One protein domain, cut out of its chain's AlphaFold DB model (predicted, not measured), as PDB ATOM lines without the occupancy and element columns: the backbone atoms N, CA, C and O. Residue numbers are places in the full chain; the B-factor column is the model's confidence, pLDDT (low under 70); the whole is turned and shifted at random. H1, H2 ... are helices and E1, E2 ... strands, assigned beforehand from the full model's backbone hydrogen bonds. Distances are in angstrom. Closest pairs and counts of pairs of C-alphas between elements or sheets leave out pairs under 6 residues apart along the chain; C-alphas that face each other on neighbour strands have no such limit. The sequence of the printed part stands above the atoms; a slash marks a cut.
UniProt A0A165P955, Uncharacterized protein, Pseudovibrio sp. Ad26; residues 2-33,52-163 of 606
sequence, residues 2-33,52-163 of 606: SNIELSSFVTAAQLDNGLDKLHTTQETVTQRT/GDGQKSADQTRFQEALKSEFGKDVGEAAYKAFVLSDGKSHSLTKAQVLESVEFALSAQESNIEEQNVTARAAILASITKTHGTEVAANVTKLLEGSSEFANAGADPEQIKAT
ATOM      1  N   SER A   2     163.134 103.596 225.959       47.88
ATOM      2  CA  SER A   2     164.450 104.134 226.322       47.88
ATOM      3  C   SER A   2     165.001 103.338 227.509       47.88
ATOM      4  O   SER A   2     164.273 103.067 228.466       47.88
ATOM      5  N   ASN A   3     166.259 102.906 227.418       63.69
ATOM      6  CA  ASN A   3     166.939 102.261 228.537       63.69
ATOM      7  C   ASN A   3     167.228 103.331 229.592       63.69
ATOM      8  O   ASN A   3     167.843 104.349 229.287       63.69
ATOM      9  N   ILE A   4     166.749 103.118 230.816       74.56
ATOM     10  CA  ILE A   4     167.123 103.957 231.955       74.56
ATOM     11  C   ILE A   4     168.535 103.540 232.362       74.56
ATOM     12  O   ILE A   4     168.753 102.373 232.686       74.56
ATOM     13  N   GLU A   5     169.479 104.477 232.342       81.12
ATOM     14  CA  GLU A   5     170.861 104.218 232.748       81.12
ATOM     15  C   GLU A   5     170.951 103.828 234.229       81.12
ATOM     16  O   GLU A   5     170.213 104.345 235.077       81.12
ATOM     17  N   LEU A   6     171.907 102.957 234.564       83.38
ATOM     18  CA  LEU A   6     172.158 102.542 235.944       83.38
ATOM     19  C   LEU A   6     172.472 103.742 236.858       83.38
ATOM     20  O   LEU A   6     172.016 103.789 238.004       83.38
ATOM     21  N   SER A   7     173.152 104.757 236.315       81.25
ATOM     22  CA  SER A   7     173.446 106.047 236.957       81.25
ATOM     23  C   SER A   7     172.198 106.722 237.554       81.25
ATOM     24  O   SER A   7     172.257 107.303 238.643       81.25
ATOM     25  N   SER A   8     171.037 106.585 236.901       79.69
ATOM     26  CA  SER A   8     169.761 107.147 237.359       79.69
ATOM     27  C   SER A   8     169.211 106.413 238.585       79.69
ATOM     28  O   SER A   8     168.657 107.043 239.488       79.69
ATOM     29  N   PHE A   9     169.396 105.091 238.658       81.31
ATOM     30  CA  PHE A   9     169.018 104.297 239.829       81.31
ATOM     31  C   PHE A   9     169.917 104.604 241.027       81.31
ATOM     32  O   PHE A   9     169.407 104.811 242.129       81.31
ATOM     33  N   VAL A  10     171.233 104.700 240.804       82.38
ATOM     34  CA  VAL A  10     172.221 105.032 241.844       82.38
ATOM     35  C   VAL A  10     171.973 106.433 242.407       82.38
ATOM     36  O   VAL A  10     171.855 106.594 243.620       82.38
ATOM     37  N   THR A  11     171.782 107.432 241.539       79.44
ATOM     38  CA  THR A  11     171.500 108.817 241.954       79.44
ATOM     39  C   THR A  11     170.220 108.900 242.790       79.44
ATOM     40  O   THR A  11     170.190 109.534 243.846       79.44
ATOM     41  N   ALA A  12     169.153 108.212 242.368       74.81
ATOM     42  CA  ALA A  12     167.898 108.179 243.117       74.81
ATOM     43  C   ALA A  12     168.030 107.457 244.474       74.81
ATOM     44  O   ALA A  12     167.366 107.846 245.445       74.81
ATOM     45  N   ALA A  13     168.891 106.434 244.553       77.06
ATOM     46  CA  ALA A  13     169.175 105.697 245.778       77.06
ATOM     47  C   ALA A  13     169.977 106.522 246.800       77.06
ATOM     48  O   ALA A  13     169.690 106.436 247.994       77.06
ATOM     49  N   GLN A  14     170.913 107.359 246.337       77.00
ATOM     50  CA  GLN A  14     171.802 108.176 247.177       77.00
ATOM     51  C   GLN A  14     171.149 109.443 247.766       77.00
ATOM     52  O   GLN A  14     171.614 109.951 248.781       77.00
ATOM     53  N   LEU A  15     170.066 109.961 247.173       69.88
ATOM     54  CA  LEU A  15     169.364 111.154 247.673       69.88
ATOM     55  C   LEU A  15     168.683 110.886 249.038       69.88
ATOM     56  O   LEU A  15     167.744 110.087 249.125       69.88
ATOM     57  N   ASP A  16     169.113 111.560 250.106       55.75
ATOM     58  CA  ASP A  16     168.645 111.310 251.479       55.75
ATOM     59  C   ASP A  16     167.452 112.193 251.883       55.75
ATOM     60  O   ASP A  16     167.602 113.388 252.104       55.75
ATOM     61  N   ASN A  17     166.261 111.588 251.963       53.22
ATOM     62  CA  ASN A  17     165.012 112.221 252.413       53.22
ATOM     63  C   ASN A  17     164.103 111.237 253.200       53.22
ATOM     64  O   ASN A  17     162.890 111.431 253.265       53.22
ATOM     65  N   GLY A  18     164.650 110.145 253.758       52.16
ATOM     66  CA  GLY A  18     163.885 109.194 254.593       52.16
ATOM     67  C   GLY A  18     162.862 108.293 253.871       52.16
ATOM     68  O   GLY A  18     161.881 107.864 254.478       52.16
ATOM     69  N   LEU A  19     163.057 108.009 252.578       56.88
ATOM     70  CA  LEU A  19     162.189 107.135 251.770       56.88
ATOM     71  C   LEU A  19     162.991 105.974 251.156       56.88
ATOM     72  O   LEU A  19     163.853 106.205 250.311       56.88
ATOM     73  N   ASP A  20     162.673 104.729 251.529       61.22
ATOM     74  CA  ASP A  20     163.495 103.541 251.211       61.22
ATOM     75  C   ASP A  20     163.195 102.866 249.860       61.22
ATOM     76  O   ASP A  20     163.826 101.865 249.518       61.22
ATOM     77  N   LYS A  21     162.213 103.359 249.088       72.38
ATOM     78  CA  LYS A  21     161.694 102.695 247.873       72.38
ATOM     79  C   LYS A  21     161.768 103.584 246.632       72.38
ATOM     80  O   LYS A  21     161.423 104.766 246.682       72.38
ATOM     81  N   LEU A  22     162.135 102.971 245.511       70.56
ATOM     82  CA  LEU A  22     162.325 103.599 244.204       70.56
ATOM     83  C   LEU A  22     161.241 103.151 243.215       70.56
ATOM     84  O   LEU A  22     160.681 102.059 243.343       70.56
ATOM     85  N   HIS A  23     160.927 104.012 242.247       71.75
ATOM     86  CA  HIS A  23     159.965 103.745 241.179       71.75
ATOM     87  C   HIS A  23     160.436 104.373 239.857       71.75
ATOM     88  O   HIS A  23     161.045 105.446 239.858       71.75
ATOM     89  N   THR A  24     160.160 103.716 238.727       62.56
ATOM     90  CA  THR A  24     160.595 104.164 237.397       62.56
ATOM     91  C   THR A  24     159.423 104.697 236.572       62.56
ATOM     92  O   THR A  24     158.379 104.057 236.460       62.56
ATOM     93  N   THR A  25     159.596 105.860 235.945       65.50
ATOM     94  CA  THR A  25     158.680 106.373 234.909       65.50
ATOM     95  C   THR A  25     159.199 105.990 233.517       65.50
ATOM     96  O   THR A  25     160.050 105.110 233.407       65.50
ATOM     97  N   GLN A  26     158.665 106.549 232.426       59.69
ATOM     98  CA  GLN A  26     159.163 106.234 231.077       59.69
ATOM     99  C   GLN A  26     160.598 106.733 230.831       59.69
ATOM    100  O   GLN A  26     161.270 106.167 229.978       59.69
ATOM    101  N   GLU A  27     161.075 107.733 231.583       57.41
ATOM    102  CA  GLU A  27     162.367 108.390 231.313       57.41
ATOM    103  C   GLU A  27     163.231 108.637 232.563       57.41
ATOM    104  O   GLU A  27     164.392 109.003 232.429       57.41
ATOM    105  N   THR A  28     162.712 108.447 233.785       64.81
ATOM    106  CA  THR A  28     163.445 108.781 235.024       64.81
ATOM    107  C   THR A  28     163.176 107.808 236.170       64.81
ATOM    108  O   THR A  28     162.099 107.208 236.262       64.81
ATOM    109  N   VAL A  29     164.143 107.687 237.086       64.94
ATOM    110  CA  VAL A  29     163.974 107.015 238.385       64.94
ATOM    111  C   VAL A  29     163.645 108.069 239.436       64.94
ATOM    112  O   VAL A  29     164.381 109.037 239.604       64.94
ATOM    113  N   THR A  30     162.530 107.898 240.146       64.75
ATOM    114  CA  THR A  30     162.068 108.853 241.165       64.75
ATOM    115  C   THR A  30     161.847 108.165 242.509       64.75
ATOM    116  O   THR A  30     161.554 106.968 242.593       64.75
ATOM    117  N   GLN A  31     162.007 108.932 243.589       61.28
ATOM    118  CA  GLN A  31     161.705 108.463 244.939       61.28
ATOM    119  C   GLN A  31     160.197 108.357 245.139       61.28
ATOM    120  O   GLN A  31     159.433 109.228 244.722       61.28
ATOM    121  N   ARG A  32     159.751 107.316 245.844       61.19
ATOM    122  CA  ARG A  32     158.336 107.173 246.179       61.19
ATOM    123  C   ARG A  32     157.994 107.966 247.443       61.19
ATOM    124  O   ARG A  32     158.090 107.439 248.547       61.19
ATOM    125  N   THR A  33     157.517 109.200 247.302       53.59
ATOM    126  CA  THR A  33     156.925 109.967 248.417       53.59
ATOM    127  C   THR A  33     155.573 109.378 248.815       53.59
ATOM    128  O   THR A  33     154.666 109.289 247.988       53.59
ATOM    129  N   GLY A  52     150.575  98.806 240.867       59.19
ATOM    130  CA  GLY A  52     150.181  97.402 240.762       59.19
ATOM    131  C   GLY A  52     151.415  96.511 240.609       59.19
ATOM    132  O   GLY A  52     152.499  96.997 240.279       59.19
ATOM    133  N   ASP A  53     151.271  95.207 240.839       62.50
ATOM    134  CA  ASP A  53     152.399  94.268 240.741       62.50
ATOM    135  C   ASP A  53     153.080  94.324 239.359       62.50
ATOM    136  O   ASP A  53     154.298  94.194 239.276       62.50
ATOM    137  N   GLY A  54     152.340  94.697 238.305       67.69
ATOM    138  CA  GLY A  54     152.892  94.983 236.978       67.69
ATOM    139  C   GLY A  54     153.905  96.137 236.933       67.69
ATOM    140  O   GLY A  54     154.908  96.028 236.237       67.69
ATOM    141  N   GLN A  55     153.711  97.211 237.704       69.25
ATOM    142  CA  GLN A  55     154.653  98.337 237.721       69.25
ATOM    143  C   GLN A  55     155.881  98.049 238.593       69.25
ATOM    144  O   GLN A  55     156.987  98.429 238.230       69.25
ATOM    145  N   LYS A  56     155.711  97.325 239.706       74.44
ATOM    146  CA  LYS A  56     156.844  96.844 240.517       74.44
ATOM    147  C   LYS A  56     157.733  95.889 239.717       74.44
ATOM    148  O   LYS A  56     158.947  96.036 239.729       74.44
ATOM    149  N   SER A  57     157.105  94.967 238.983       76.12
ATOM    150  CA  SER A  57     157.782  94.055 238.058       76.12
ATOM    151  C   SER A  57     158.518  94.815 236.950       76.12
ATOM    152  O   SER A  57     159.667  94.509 236.639       76.12
ATOM    153  N   ALA A  58     157.903  95.864 236.392       76.25
ATOM    154  CA  ALA A  58     158.548  96.722 235.402       76.25
ATOM    155  C   ALA A  58     159.757  97.488 235.973       76.25
ATOM    156  O   ALA A  58     160.795  97.532 235.321       76.25
ATOM    157  N   ASP A  59     159.656  98.047 237.185       77.12
ATOM    158  CA  ASP A  59     160.762  98.744 237.861       77.12
ATOM    159  C   ASP A  59     161.946  97.796 238.129       77.12
ATOM    160  O   ASP A  59     163.096  98.128 237.848       77.12
ATOM    161  N   GLN A  60     161.645  96.591 238.617       81.94
ATOM    162  CA  GLN A  60     162.589  95.495 238.837       81.94
ATOM    163  C   GLN A  60     163.281  95.053 237.539       81.94
ATOM    164  O   GLN A  60     164.504  94.949 237.490       81.94
ATOM    165  N   THR A  61     162.506  94.861 236.469       84.94
ATOM    166  CA  THR A  61     163.016  94.455 235.150       84.94
ATOM    167  C   THR A  61     163.922  95.533 234.561       84.94
ATOM    168  O   THR A  61     164.983  95.229 234.031       84.94
ATOM    169  N   ARG A  62     163.547  96.812 234.688       85.44
ATOM    170  CA  ARG A  62     164.362  97.942 234.210       85.44
ATOM    171  C   ARG A  62     165.674  98.074 234.975       85.44
ATOM    172  O   ARG A  62     166.691  98.335 234.349       85.44
ATOM    173  N   PHE A  63     165.668  97.864 236.291       85.69
ATOM    174  CA  PHE A  63     166.899  97.844 237.081       85.69
ATOM    175  C   PHE A  63     167.804  96.662 236.705       85.69
ATOM    176  O   PHE A  63     169.005  96.839 236.522       85.69
ATOM    177  N   GLN A  64     167.224  95.474 236.516       88.06
ATOM    178  CA  GLN A  64     167.957  94.296 236.061       88.06
ATOM    179  C   GLN A  64     168.598  94.521 234.682       88.06
ATOM    180  O   GLN A  64     169.767  94.206 234.492       88.06
ATOM    181  N   GLU A  65     167.863  95.082 233.719       86.94
ATOM    182  CA  GLU A  65     168.401  95.392 232.390       86.94
ATOM    183  C   GLU A  65     169.443  96.522 232.431       86.94
ATOM    184  O   GLU A  65     170.425  96.459 231.697       86.94
ATOM    185  N   ALA A  66     169.309  97.503 233.332       86.81
ATOM    186  CA  ALA A  66     170.335  98.525 233.552       86.81
ATOM    187  C   ALA A  66     171.647  97.920 234.089       86.81
ATOM    188  O   ALA A  66     172.718  98.253 233.589       86.81
ATOM    189  N   LEU A  67     171.573  96.980 235.042       87.38
ATOM    190  CA  LEU A  67     172.743  96.237 235.531       87.38
ATOM    191  C   LEU A  67     173.399  95.400 234.425       87.38
ATOM    192  O   LEU A  67     174.621  95.397 234.306       87.38
ATOM    193  N   LYS A  68     172.607  94.709 233.593       89.50
ATOM    194  CA  LYS A  68     173.132  93.936 232.450       89.50
ATOM    195  C   LYS A  68     173.755  94.818 231.376       89.50
ATOM    196  O   LYS A  68     174.714  94.400 230.735       89.50
ATOM    197  N   SER A  69     173.186  96.001 231.152       87.38
ATOM    198  CA  SER A  69     173.698  96.958 230.175       87.38
ATOM    199  C   SER A  69     175.047  97.533 230.600       87.38
ATOM    200  O   SER A  69     175.882  97.760 229.733       87.38
ATOM    201  N   GLU A  70     175.258  97.760 231.899       87.00
ATOM    202  CA  GLU A  70     176.502  98.337 232.425       87.00
ATOM    203  C   GLU A  70     177.604  97.283 232.614       87.00
ATOM    204  O   GLU A  70     178.734  97.466 232.174       87.00
ATOM    205  N   PHE A  71     177.275  96.150 233.243       85.00
ATOM    206  CA  PHE A  71     178.260  95.149 233.680       85.00
ATOM    207  C   PHE A  71     178.311  93.895 232.796       85.00
ATOM    208  O   PHE A  71     179.047  92.949 233.080       85.00
ATOM    209  N   GLY A  72     177.522  93.860 231.722       84.94
ATOM    210  CA  GLY A  72     177.314  92.667 230.909       84.94
ATOM    211  C   GLY A  72     176.279  91.713 231.513       84.94
ATOM    212  O   GLY A  72     175.914  91.784 232.689       84.94
ATOM    213  N   LYS A  73     175.774  90.798 230.677       86.75
ATOM    214  CA  LYS A  73     174.638  89.926 231.009       86.75
ATOM    215  C   LYS A  73     174.866  89.094 232.276       86.75
ATOM    216  O   LYS A  73     173.983  89.051 233.128       86.75
ATOM    217  N   ASP A  74     176.027  88.458 232.401       84.06
ATOM    218  CA  ASP A  74     176.278  87.473 233.458       84.06
ATOM    219  C   ASP A  74     176.498  88.138 234.826       84.06
ATOM    220  O   ASP A  74     175.839  87.774 235.804       84.06
ATOM    221  N   VAL A  75     177.342  89.178 234.888       85.88
ATOM    222  CA  VAL A  75     177.585  89.955 236.118       85.88
ATOM    223  C   VAL A  75     176.324  90.712 236.535       85.88
ATOM    224  O   VAL A  75     175.934  90.659 237.702       85.88
ATOM    225  N   GLY A  76     175.628  91.345 235.584       85.44
ATOM    226  CA  GLY A  76     174.389  92.071 235.859       85.44
ATOM    227  C   GLY A  76     173.251  91.175 236.362       85.44
ATOM    228  O   GLY A  76     172.499  91.566 237.256       85.44
ATOM    229  N   GLU A  77     173.125  89.945 235.846       87.75
ATOM    230  CA  GLU A  77     172.146  88.972 236.347       87.75
ATOM    231  C   GLU A  77     172.493  88.429 237.735       87.75
ATOM    232  O   GLU A  77     171.586  88.258 238.555       87.75
ATOM    233  N   ALA A  78     173.771  88.154 238.007       85.69
ATOM    234  CA  ALA A  78     174.229  87.687 239.314       85.69
ATOM    235  C   ALA A  78     174.028  88.759 240.395       85.69
ATOM    236  O   ALA A  78     173.445  88.472 241.442       85.69
ATOM    237  N   ALA A  79     174.415  90.000 240.094       87.25
ATOM    238  CA  ALA A  79     174.241  91.156 240.966       87.25
ATOM    239  C   ALA A  79     172.779  91.380 241.353       87.25
ATOM    240  O   ALA A  79     172.455  91.506 242.530       87.25
ATOM    241  N   TYR A  80     171.874  91.343 240.372       86.69
ATOM    242  CA  TYR A  80     170.446  91.485 240.637       86.69
ATOM    243  C   TYR A  80     169.895  90.341 241.506       86.69
ATOM    244  O   TYR A  80     169.121  90.574 242.433       86.69
ATOM    245  N   LYS A  81     170.286  89.088 241.237       86.06
ATOM    246  CA  LYS A  81     169.785  87.916 241.978       86.06
ATOM    247  C   LYS A  81     170.279  87.853 243.425       86.06
ATOM    248  O   LYS A  81     169.564  87.305 244.257       86.06
ATOM    249  N   ALA A  82     171.458  88.395 243.722       83.44
ATOM    250  CA  ALA A  82     172.064  88.323 245.050       83.44
ATOM    251  C   ALA A  82     171.258  89.067 246.136       83.44
ATOM    252  O   ALA A  82     171.256  88.636 247.288       83.44
ATOM    253  N   PHE A  83     170.524  90.127 245.772       80.31
ATOM    254  CA  PHE A  83     169.840  91.005 246.739       80.31
ATOM    255  C   PHE A  83     168.317  91.097 246.539       80.31
ATOM    256  O   PHE A  83     167.605  91.768 247.294       80.31
ATOM    257  N   VAL A  84     167.770  90.403 245.539       72.31
ATOM    258  CA  VAL A  84     166.323  90.348 245.276       72.31
ATOM    259  C   VAL A  84     165.688  89.171 246.017       72.31
ATOM    260  O   VAL A  84     166.192  88.049 245.994       72.31
ATOM    261  N   LEU A  85     164.544  89.417 246.667       64.12
ATOM    262  CA  LEU A  85     163.807  88.387 247.404       64.12
ATOM    263  C   LEU A  85     163.339  87.290 246.437       64.12
ATOM    264  O   LEU A  85     162.574  87.545 245.510       64.12
ATOM    265  N   SER A  86     163.782  86.051 246.657       58.41
ATOM    266  CA  SER A  86     163.544  84.917 245.750       58.41
ATOM    267  C   SER A  86     162.138  84.297 245.858       58.41
ATOM    268  O   SER A  86     161.933  83.159 245.447       58.41
ATOM    269  N   ASP A  87     161.152  85.013 246.411       61.62
ATOM    270  CA  ASP A  87     159.798  84.495 246.666       61.62
ATOM    271  C   ASP A  87     158.861  84.551 245.439       61.62
ATOM    272  O   ASP A  87     157.684  84.192 245.532       61.62
ATOM    273  N   GLY A  88     159.381  84.997 244.288       60.19
ATOM    274  CA  GLY A  88     158.663  85.078 243.015       60.19
ATOM    275  C   GLY A  88     157.601  86.182 242.953       60.19
ATOM    276  O   GLY A  88     156.849  86.240 241.979       60.19
ATOM    277  N   LYS A  89     157.512  87.056 243.966       65.06
ATOM    278  CA  LYS A  89     156.517  88.136 244.024       65.06
ATOM    279  C   LYS A  89     157.140  89.480 243.660       65.06
ATOM    280  O   LYS A  89     158.219  89.842 244.118       65.06
ATOM    281  N   SER A  90     156.414  90.277 242.874       66.56
ATOM    282  CA  SER A  90     156.849  91.631 242.524       66.56
ATOM    283  C   SER A  90     156.840  92.540 243.756       66.56
ATOM    284  O   SER A  90     155.789  92.822 244.346       66.56
ATOM    285  N   HIS A  91     158.012  93.040 244.137       71.56
ATOM    286  CA  HIS A  91     158.195  93.942 245.270       71.56
ATOM    287  C   HIS A  91     158.735  95.293 244.802       71.56
ATOM    288  O   HIS A  91     159.213  95.454 243.684       71.56
ATOM    289  N   SER A  92     158.617  96.309 245.653       73.69
ATOM    290  CA  SER A  92     159.231  97.603 245.349       73.69
ATOM    291  C   SER A  92     160.750  97.484 245.431       73.69
ATOM    292  O   SER A  92     161.250  96.869 246.373       73.69
ATOM    293  N   LEU A  93     161.453  98.083 244.472       75.31
ATOM    294  CA  LEU A  93     162.907  98.196 244.489       75.31
ATOM    295  C   LEU A  93     163.321  99.109 245.648       75.31
ATOM    296  O   LEU A  93     162.805 100.225 245.768       75.31
ATOM    297  N   THR A  94     164.191  98.626 246.530       78.75
ATOM    298  CA  THR A  94     164.678  99.412 247.673       78.75
ATOM    299  C   THR A  94     166.032 100.045 247.386       78.75
ATOM    300  O   THR A  94     166.769  99.585 246.516       78.75
ATOM    301  N   LYS A  95     166.375 101.102 248.128       79.38
ATOM    302  CA  LYS A  95     167.689 101.755 248.020       79.38
ATOM    303  C   LYS A  95     168.845 100.799 248.321       79.38
ATOM    304  O   LYS A  95     169.795 100.764 247.550       79.38
ATOM    305  N   ALA A  96     168.722 100.012 249.393       80.19
ATOM    306  CA  ALA A  96     169.714  99.008 249.776       80.19
ATOM    307  C   ALA A  96     169.938  97.999 248.643       80.19
ATOM    308  O   ALA A  96     171.061  97.832 248.197       80.19
ATOM    309  N   GLN A  97     168.860  97.459 248.064       82.56
ATOM    310  CA  GLN A  97     168.960  96.539 246.927       82.56
ATOM    311  C   GLN A  97     169.667  97.150 245.717       82.56
ATOM    312  O   GLN A  97     170.401  96.442 245.039       82.56
ATOM    313  N   VAL A  98     169.462  98.440 245.432       84.81
ATOM    314  CA  VAL A  98     170.172  99.106 244.332       84.81
ATOM    315  C   VAL A  98     171.656  99.260 244.638       84.81
ATOM    316  O   VAL A  98     172.473  98.878 243.809       84.81
ATOM    317  N   LEU A  99     172.009  99.794 245.809       85.31
ATOM    318  CA  LEU A  99     173.405 100.065 246.162       85.31
ATOM    319  C   LEU A  99     174.208  98.772 246.363       85.31
ATOM    320  O   LEU A  99     175.278  98.645 245.781       85.31
ATOM    321  N   GLU A 100     173.663  97.791 247.086       85.75
ATOM    322  CA  GLU A 100     174.312  96.497 247.340       85.75
ATOM    323  C   GLU A 100     174.482  95.679 246.049       85.75
ATOM    324  O   GLU A 100     175.531  95.074 245.836       85.75
ATOM    325  N   SER A 101     173.502  95.710 245.131       86.12
ATOM    326  CA  SER A 101     173.648  95.040 243.826       86.12
ATOM    327  C   SER A 101     174.730  95.697 242.966       86.12
ATOM    328  O   SER A 101     175.460  94.998 242.273       86.12
ATOM    329  N   VAL A 102     174.850  97.029 242.993       88.31
ATOM    330  CA  VAL A 102     175.895  97.745 242.241       88.31
ATOM    331  C   VAL A 102     177.276  97.500 242.850       88.31
ATOM    332  O   VAL A 102     178.214  97.229 242.110       88.31
ATOM    333  N   GLU A 103     177.404  97.523 244.176       87.06
ATOM    334  CA  GLU A 103     178.658  97.216 244.878       87.06
ATOM    335  C   GLU A 103     179.125  95.775 244.616       87.06
ATOM    336  O   GLU A 103     180.301  95.536 244.333       87.06
ATOM    337  N   PHE A 104     178.197  94.813 244.617       88.69
ATOM    338  CA  PHE A 104     178.487  93.435 244.228       88.69
ATOM    339  C   PHE A 104     178.895  93.322 242.759       88.69
ATOM    340  O   PHE A 104     179.840  92.602 242.450       88.69
ATOM    341  N   ALA A 105     178.209  94.024 241.850       86.75
ATOM    342  CA  ALA A 105     178.546  94.012 240.429       86.75
ATOM    343  C   ALA A 105     179.952  94.575 240.170       86.75
ATOM    344  O   ALA A 105     180.709  93.973 239.414       86.75
ATOM    345  N   LEU A 106     180.312  95.672 240.844       87.31
ATOM    346  CA  LEU A 106     181.652  96.262 240.797       87.31
ATOM    347  C   LEU A 106     182.705  95.280 241.320       87.31
ATOM    348  O   LEU A 106     183.665  94.984 240.616       87.31
ATOM    349  N   SER A 107     182.475  94.689 242.497       85.38
ATOM    350  CA  SER A 107     183.394  93.705 243.092       85.38
ATOM    351  C   SER A 107     183.567  92.459 242.208       85.38
ATOM    352  O   SER A 107     184.668  91.933 242.054       85.38
ATOM    353  N   ALA A 108     182.481  91.976 241.595       84.94
ATOM    354  CA  ALA A 108     182.507  90.830 240.687       84.94
ATOM    355  C   ALA A 108     183.213  91.157 239.362       84.94
ATOM    356  O   ALA A 108     183.937  90.320 238.827       84.94
ATOM    357  N   GLN A 109     183.036  92.371 238.835       84.44
ATOM    358  CA  GLN A 109     183.743  92.831 237.644       84.44
ATOM    359  C   GLN A 109     185.247  92.976 237.906       84.44
ATOM    360  O   GLN A 109     186.039  92.501 237.095       84.44
ATOM    361  N   GLU A 110     185.641  93.559 239.042       85.12
ATOM    362  CA  GLU A 110     187.043  93.637 239.471       85.12
ATOM    363  C   GLU A 110     187.668  92.241 239.602       85.12
ATOM    364  O   GLU A 110     188.750  91.995 239.069       85.12
ATOM    365  N   SER A 111     186.954  91.293 240.221       84.31
ATOM    366  CA  SER A 111     187.406  89.900 240.329       84.31
ATOM    367  C   SER A 111     187.576  89.227 238.962       84.31
ATOM    368  O   SER A 111     188.564  88.527 238.747       84.31
ATOM    369  N   ASN A 112     186.644  89.440 238.028       84.44
ATOM    370  CA  ASN A 112     186.725  88.877 236.677       84.44
ATOM    371  C   ASN A 112     187.907  89.455 235.887       84.44
ATOM    372  O   ASN A 112     188.572  88.725 235.153       84.44
ATOM    373  N   ILE A 113     188.174  90.756 236.035       85.56
ATOM    374  CA  ILE A 113     189.323  91.414 235.403       85.56
ATOM    375  C   ILE A 113     190.630  90.837 235.957       85.56
ATOM    376  O   ILE A 113     191.523  90.501 235.179       85.56
ATOM    377  N   GLU A 114     190.740  90.650 237.276       87.12
ATOM    378  CA  GLU A 114     191.939  90.050 237.872       87.12
ATOM    379  C   GLU A 114     192.148  88.602 237.400       87.12
ATOM    380  O   GLU A 114     193.264  88.224 237.041       87.12
ATOM    381  N   GLU A 115     191.087  87.795 237.311       87.75
ATOM    382  CA  GLU A 115     191.175  86.420 236.803       87.75
ATOM    383  C   GLU A 115     191.627  86.370 235.332       87.75
ATOM    384  O   GLU A 115     192.497  85.567 234.967       87.75
ATOM    385  N   GLN A 116     191.102  87.265 234.489       87.75
ATOM    386  CA  GLN A 116     191.537  87.415 233.097       87.75
ATOM    387  C   GLN A 116     193.015  87.817 233.012       87.75
ATOM    388  O   GLN A 116     193.769  87.230 232.231       87.75
ATOM    389  N   ASN A 117     193.456  88.752 233.857       88.88
ATOM    390  CA  ASN A 117     194.851  89.176 233.947       88.88
ATOM    391  C   ASN A 117     195.781  88.035 234.387       88.88
ATOM    392  O   ASN A 117     196.847  87.841 233.800       88.88
ATOM    393  N   VAL A 118     195.420  87.261 235.417       89.44
ATOM    394  CA  VAL A 118     196.197  86.087 235.866       89.44
ATOM    395  C   VAL A 118     196.310  85.050 234.748       89.44
ATOM    396  O   VAL A 118     197.410  84.582 234.448       89.44
ATOM    397  N   THR A 119     195.192  84.735 234.095       91.44
ATOM    398  CA  THR A 119     195.137  83.727 233.029       91.44
ATOM    399  C   THR A 119     195.982  84.136 231.822       91.44
ATOM    400  O   THR A 119     196.778  83.335 231.328       91.44
ATOM    401  N   ALA A 120     195.870  85.393 231.379       89.88
ATOM    402  CA  ALA A 120     196.652  85.922 230.264       89.88
ATOM    403  C   ALA A 120     198.163  85.898 230.562       89.88
ATOM    404  O   ALA A 120     198.943  85.396 229.749       89.88
ATOM    405  N   ARG A 121     198.581  86.353 231.755       91.75
ATOM    406  CA  ARG A 121     199.991  86.309 232.193       91.75
ATOM    407  C   ARG A 121     200.542  84.883 232.196       91.75
ATOM    408  O   ARG A 121     201.614  84.638 231.642       91.75
ATOM    409  N   ALA A 122     199.802  83.937 232.776       91.19
ATOM    410  CA  ALA A 122     200.211  82.537 232.838       91.19
ATOM    411  C   ALA A 122     200.359  81.916 231.438       91.19
ATOM    412  O   ALA A 122     201.347  81.234 231.169       91.19
ATOM    413  N   ALA A 123     199.420  82.195 230.527       91.81
ATOM    414  CA  ALA A 123     199.474  81.705 229.152       91.81
ATOM    415  C   ALA A 123     200.695  82.245 228.384       91.81
ATOM    416  O   ALA A 123     201.374  81.486 227.686       91.81
ATOM    417  N   ILE A 124     201.014  83.534 228.547       90.88
ATOM    418  CA  ILE A 124     202.183  84.168 227.920       90.88
ATOM    419  C   ILE A 124     203.486  83.536 228.440       90.88
ATOM    420  O   ILE A 124     204.313  83.093 227.640       90.88
ATOM    421  N   LEU A 125     203.653  83.407 229.761       90.44
ATOM    422  CA  LEU A 125     204.860  82.820 230.363       90.44
ATOM    423  C   LEU A 125     205.029  81.328 230.035       90.44
ATOM    424  O   LEU A 125     206.147  80.863 229.787       90.44
ATOM    425  N   ALA A 126     203.929  80.573 229.972       89.88
ATOM    426  CA  ALA A 126     203.954  79.177 229.545       89.88
ATOM    427  C   ALA A 126     204.420  79.040 228.084       89.88
ATOM    428  O   ALA A 126     205.218  78.154 227.766       89.88
ATOM    429  N   SER A 127     203.981  79.944 227.200       88.50
ATOM    430  CA  SER A 127     204.428  79.988 225.801       88.50
ATOM    431  C   SER A 127     205.925  80.285 225.673       88.50
ATOM    432  O   SER A 127     206.602  79.680 224.836       88.50
ATOM    433  N   ILE A 128     206.457  81.179 226.515       88.00
ATOM    434  CA  ILE A 128     207.896  81.472 226.564       88.00
ATOM    435  C   ILE A 128     208.666  80.239 227.023       88.00
ATOM    436  O   ILE A 128     209.581  79.809 226.329       88.00
ATOM    437  N   THR A 129     208.256  79.628 228.136       86.00
ATOM    438  CA  THR A 129     208.914  78.433 228.689       86.00
ATOM    439  C   THR A 129     208.986  77.309 227.656       86.00
ATOM    440  O   THR A 129     210.022  76.672 227.493       86.00
ATOM    441  N   LYS A 130     207.896  77.098 226.908       83.44
ATOM    442  CA  LYS A 130     207.821  76.074 225.860       83.44
ATOM    443  C   LYS A 130     208.764  76.345 224.684       83.44
ATOM    444  O   LYS A 130     209.317  75.401 224.132       83.44
ATOM    445  N   THR A 131     208.914  77.604 224.275       82.62
ATOM    446  CA  THR A 131     209.686  77.975 223.074       82.62
ATOM    447  C   THR A 131     211.169  78.213 223.382       82.62
ATOM    448  O   THR A 131     212.042  77.839 222.598       82.62
ATOM    449  N   HIS A 132     211.462  78.820 224.532       80.44
ATOM    450  CA  HIS A 132     212.779  79.359 224.881       80.44
ATOM    451  C   HIS A 132     213.409  78.737 226.134       80.44
ATOM    452  O   HIS A 132     214.521  79.107 226.492       80.44
ATOM    453  N   GLY A 133     212.725  77.804 226.800       80.19
ATOM    454  CA  GLY A 133     213.222  77.161 228.014       80.19
ATOM    455  C   GLY A 133     212.910  77.932 229.299       80.19
ATOM    456  O   GLY A 133     212.418  79.063 229.296       80.19
ATOM    457  N   THR A 134     213.169  77.279 230.430       83.56
ATOM    458  CA  THR A 134     212.814  77.760 231.776       83.56
ATOM    459  C   THR A 134     213.638  78.965 232.216       83.56
ATOM    460  O   THR A 134     213.113  79.849 232.884       83.56
ATOM    461  N   GLU A 135     214.909  79.036 231.829       84.00
ATOM    462  CA  GLU A 135     215.804  80.113 232.259       84.00
ATOM    463  C   GLU A 135     215.515  81.439 231.555       84.00
ATOM    464  O   GLU A 135     215.445  82.487 232.201       84.00
ATOM    465  N   VAL A 136     215.231  81.399 230.247       86.75
ATOM    466  CA  VAL A 136     214.738  82.577 229.517       86.75
ATOM    467  C   VAL A 136     213.411  83.043 230.118       86.75
ATOM    468  O   VAL A 136     213.249  84.233 230.381       86.75
ATOM    469  N   ALA A 137     212.487  82.121 230.413       87.62
ATOM    470  CA  ALA A 137     211.209  82.460 231.037       87.62
ATOM    471  C   ALA A 137     211.374  83.110 232.422       87.62
ATOM    472  O   ALA A 137     210.680  84.081 232.728       87.62
ATOM    473  N   ALA A 138     212.305  82.621 233.244       88.31
ATOM    474  CA  ALA A 138     212.606  83.198 234.551       88.31
ATOM    475  C   ALA A 138     213.180  84.622 234.431       88.31
ATOM    476  O   ALA A 138     212.719  85.534 235.119       88.31
ATOM    477  N   ASN A 139     214.123  84.840 233.510       89.12
ATOM    478  CA  ASN A 139     214.703  86.162 233.259       89.12
ATOM    479  C   ASN A 139     213.669  87.158 232.715       89.12
ATOM    480  O   ASN A 139     213.615  88.297 233.177       89.12
ATOM    481  N   VAL A 140     212.812  86.725 231.786       91.06
ATOM    482  CA  VAL A 140     211.705  87.548 231.273       91.06
ATOM    483  C   VAL A 140     210.725  87.884 232.393       91.06
ATOM    484  O   VAL A 140     210.340  89.038 232.533       91.06
ATOM    485  N   THR A 141     210.375  86.913 233.240       91.00
ATOM    486  CA  THR A 141     209.470  87.132 234.377       91.00
ATOM    487  C   THR A 141     210.024  88.206 235.306       91.00
ATOM    488  O   THR A 141     209.312  89.151 235.626       91.00
ATOM    489  N   LYS A 142     211.314  88.125 235.651       91.31
ATOM    490  CA  LYS A 142     211.994  89.119 236.488       91.31
ATOM    491  C   LYS A 142     212.012  90.521 235.866       91.31
ATOM    492  O   LYS A 142     211.911  91.504 236.587       91.31
ATOM    493  N   LEU A 143     212.131  90.636 234.541       91.25
ATOM    494  CA  LEU A 143     212.049  91.931 233.847       91.25
ATOM    495  C   LEU A 143     210.629  92.508 233.827       91.25
ATOM    496  O   LEU A 143     210.461  93.724 233.767       91.25
ATOM    497  N   LEU A 144     209.618  91.642 233.859       90.81
ATOM    498  CA  LEU A 144     208.210  92.030 233.873       90.81
ATOM    499  C   LEU A 144     207.674  92.280 235.292       90.81
ATOM    500  O   LEU A 144     206.564  92.800 235.436       90.81
ATOM    501  N   GLU A 145     208.435  91.943 236.339       86.56
ATOM    502  CA  GLU A 145     208.079  92.243 237.728       86.56
ATOM    503  C   GLU A 145     207.861  93.752 237.914       86.56
ATOM    504  O   GLU A 145     208.728  94.577 237.633       86.56
ATOM    505  N   GLY A 146     206.669  94.124 238.387       81.75
ATOM    506  CA  GLY A 146     206.284  95.523 238.589       81.75
ATOM    507  C   GLY A 146     205.783  96.256 237.337       81.75
ATOM    508  O   GLY A 146     205.409  97.422 237.446       81.75
ATOM    509  N   SER A 147     205.714  95.602 236.171       89.81
ATOM    510  CA  SER A 147     205.106  96.196 234.972       89.81
ATOM    511  C   SER A 147     203.586  96.293 235.112       89.81
ATOM    512  O   SER A 147     202.885  95.282 235.191       89.81
ATOM    513  N   SER A 148     203.059  97.520 235.090       85.00
ATOM    514  CA  SER A 148     201.613  97.778 235.099       85.00
ATOM    515  C   SER A 148     200.920  97.319 233.815       85.00
ATOM    516  O   SER A 148     199.746  96.962 233.847       85.00
ATOM    517  N   GLU A 149     201.633  97.315 232.687       85.88
ATOM    518  CA  GLU A 149     201.116  96.837 231.400       85.88
ATOM    519  C   GLU A 149     200.970  95.312 231.412       85.88
ATOM    520  O   GLU A 149     199.932  94.783 231.024       85.88
ATOM    521  N   PHE A 150     201.964  94.599 231.950       89.56
ATOM    522  CA  PHE A 150     201.894  93.145 232.097       89.56
ATOM    523  C   PHE A 150     200.913  92.713 233.196       89.56
ATOM    524  O   PHE A 150     200.226  91.704 233.045       89.56
ATOM    525  N   ALA A 151     200.795  93.480 234.286       87.81
ATOM    526  CA  ALA A 151     199.794  93.236 235.327       87.81
ATOM    527  C   ALA A 151     198.358  93.288 234.777       87.81
ATOM    528  O   ALA A 151     197.516  92.525 235.239       87.81
ATOM    529  N   ASN A 152     198.113  94.113 233.753       87.06
ATOM    530  CA  ASN A 152     196.822  94.272 233.082       87.06
ATOM    531  C   ASN A 152     196.731  93.510 231.744       87.06
ATOM    532  O   ASN A 152     196.026  93.936 230.828       87.06
ATOM    533  N   ALA A 153     197.440  92.382 231.608       87.88
ATOM    534  CA  ALA A 153     197.519  91.637 230.349       87.88
ATOM    535  C   ALA A 153     196.168  91.143 229.799       87.88
ATOM    536  O   ALA A 153     196.072  90.856 228.610       87.88
ATOM    537  N   GLY A 154     195.126  91.039 230.628       84.75
ATOM    538  CA  GLY A 154     193.777  90.657 230.211       84.75
ATOM    539  C   GLY A 154     193.072  91.714 229.354       84.75
ATOM    540  O   GLY A 154     192.157  91.362 228.614       84.75
ATOM    541  N   ALA A 155     193.508  92.980 229.405       84.94
ATOM    542  CA  ALA A 155     192.905  94.071 228.635       84.94
ATOM    543  C   ALA A 155     193.238  94.009 227.132       84.94
ATOM    544  O   ALA A 155     192.361  94.253 226.306       84.94
ATOM    545  N   ASP A 156     194.480  93.655 226.781       87.62
ATOM    546  CA  ASP A 156     194.907  93.379 225.399       87.62
ATOM    547  C   ASP A 156     195.977  92.265 225.366       87.62
ATOM    548  O   ASP A 156     197.185  92.530 225.303       87.62
ATOM    549  N   PRO A 157     195.552  90.990 225.430       86.31
ATOM    550  CA  PRO A 157     196.478  89.865 225.527       86.31
ATOM    551  C   PRO A 157     197.418  89.732 224.326       86.31
ATOM    552  O   PRO A 157     198.565  89.324 224.497       86.31
ATOM    553  N   GLU A 158     196.966  90.071 223.114       87.88
ATOM    554  CA  GLU A 158     197.772  89.899 221.899       87.88
ATOM    555  C   GLU A 158     198.829  90.997 221.762       87.88
ATOM    556  O   GLU A 158     199.975  90.693 221.418       87.88
ATOM    557  N   GLN A 159     198.503  92.248 222.107       88.94
ATOM    558  CA  GLN A 159     199.503  93.315 222.140       88.94
ATOM    559  C   GLN A 159     200.574  93.038 223.202       88.94
ATOM    560  O   GLN A 159     201.770  93.130 222.911       88.94
ATOM    561  N   ILE A 160     200.172  92.644 224.416       90.12
ATOM    562  CA  ILE A 160     201.124  92.337 225.493       90.12
ATOM    563  C   ILE A 160     201.986  91.129 225.128       90.12
ATOM    564  O   ILE A 160     203.200  91.156 225.325       90.12
ATOM    565  N   LYS A 161     201.400  90.093 224.524       90.12
ATOM    566  CA  LYS A 161     202.146  88.937 224.020       90.12
ATOM    567  C   LYS A 161     203.177  89.327 222.961       90.12
ATOM    568  O   LYS A 161     204.284  88.792 223.001       90.12
ATOM    569  N   ALA A 162     202.862  90.247 222.048       88.81
ATOM    570  CA  ALA A 162     203.816  90.736 221.051       88.81
ATOM    571  C   ALA A 162     204.996  91.474 221.711       88.81
ATOM    572  O   ALA A 162     206.150  91.140 221.445       88.81
ATOM    573  N   THR A 163     204.719  92.397 222.637       89.19
ATOM    574  CA  THR A 163     205.758  93.118 223.395       89.19
ATOM    575  C   THR A 163     206.642  92.164 224.194       89.19
ATOM    576  O   THR A 163     207.870  92.226 224.120       89.19
TER     577      THR A 163
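AT A GLANCE: This is residues 2 to 33 and 52 to 163 of the 606 residues of an uncharacterized protein of Pseudovibrio sp. Ad26 (UniProt A0A165P955). One long helix, H4, makes the shaft of a rod-shaped model with a cluster at each end. H1, H2, H3 and the small hairpin E1-E2 gather round its first part; at the other end H5 folds back on it, and H6 and H7 lie beside its second half. The printed part has 144 residues, with seven named helices and two named strands in the order H1 E1 E2 H2 H3 H4 H5 H6 H7. The class is mostly helix, and the sheet E1 - E2 is antiparallel. The whole is only just loose, close to extended, with a radius of gyration of the C-alphas of 21.7 A and spans of 68 by 29 by 25 A.

HOW THE PARTS SIT: After H1, residues 6 to 14, E1, residues 21 to 24, and E2, residues 29 to 31, form an antiparallel hairpin at 146 degrees; N 23 and O 30, 3.0 A apart, are within hydrogen-bond range. The closest C-alphas of H1 and E2 are those of Ser 8 and Val 29, 5.9 A apart. H2, residues 53 to 71, touches H1 with residues 63 to 70 alone, at a steep tilt of 65 degrees; the closest C-alphas, of Leu 6 and Ala 66, are 5.0 A apart. H2 also touches H3, residues 73 to 83, at a steep tilt of 50 degrees, opposite ways, closest at the C-alphas of Lys 68 and Gly 76, 4.1 A. H4, residues 95 to 132, is the hub, touching five helices. H3 and H4 are a helical hairpin at a steep tilt of 43 degrees, with the C-alphas of Ala 79 and Ser 101 closest, 4.9 A apart. H4 and H5, residues 134 to 144, are another, closest at the C-alphas of Thr 129 and Ala 137, 5.2 A. H6, residues 148 to 151, only just touches H4, with 3 pairs of C-alphas within 8 A, the closest being those of Asn 117 and Ala 151, 6.5 A. H7, residues 157 to 163, is close to H4 but not clearly touching, with the C-alphas of Ile 124 and Lys 161 closest, 6.2 A apart. Every O i to N i+4 pair is within hydrogen-bond range in H1, H2, H4, H5 and H7, and 6 of 7 are in H3; H6 is too short for such a pair.

IN THESE COORDINATES: H1 begins at C-alpha 6 (172.158, 102.542, 235.944). H2 is 26.8 A long, H3 16.5 A and H5 15.1 A. H4 runs 55.4 A from C-alpha 95 (167.689, 101.755, 248.020) to C-alpha 132 (212.779, 79.359, 224.881).

THE WHOLE: The C-alphas of Gly 52 and Glu 135, the two farthest apart, are 68.4 A apart. Residues 34 to 51 are not printed, and C-alphas 33 and 52 are 16.2 A apart across the cut. The link from H3 to H4 is long, with 11 residues. The mean pLDDT of the printed part is 80.2; residues 2 to 3, 15 to 20, 24 to 33, 52 to 55 and 85 to 90 are under 70.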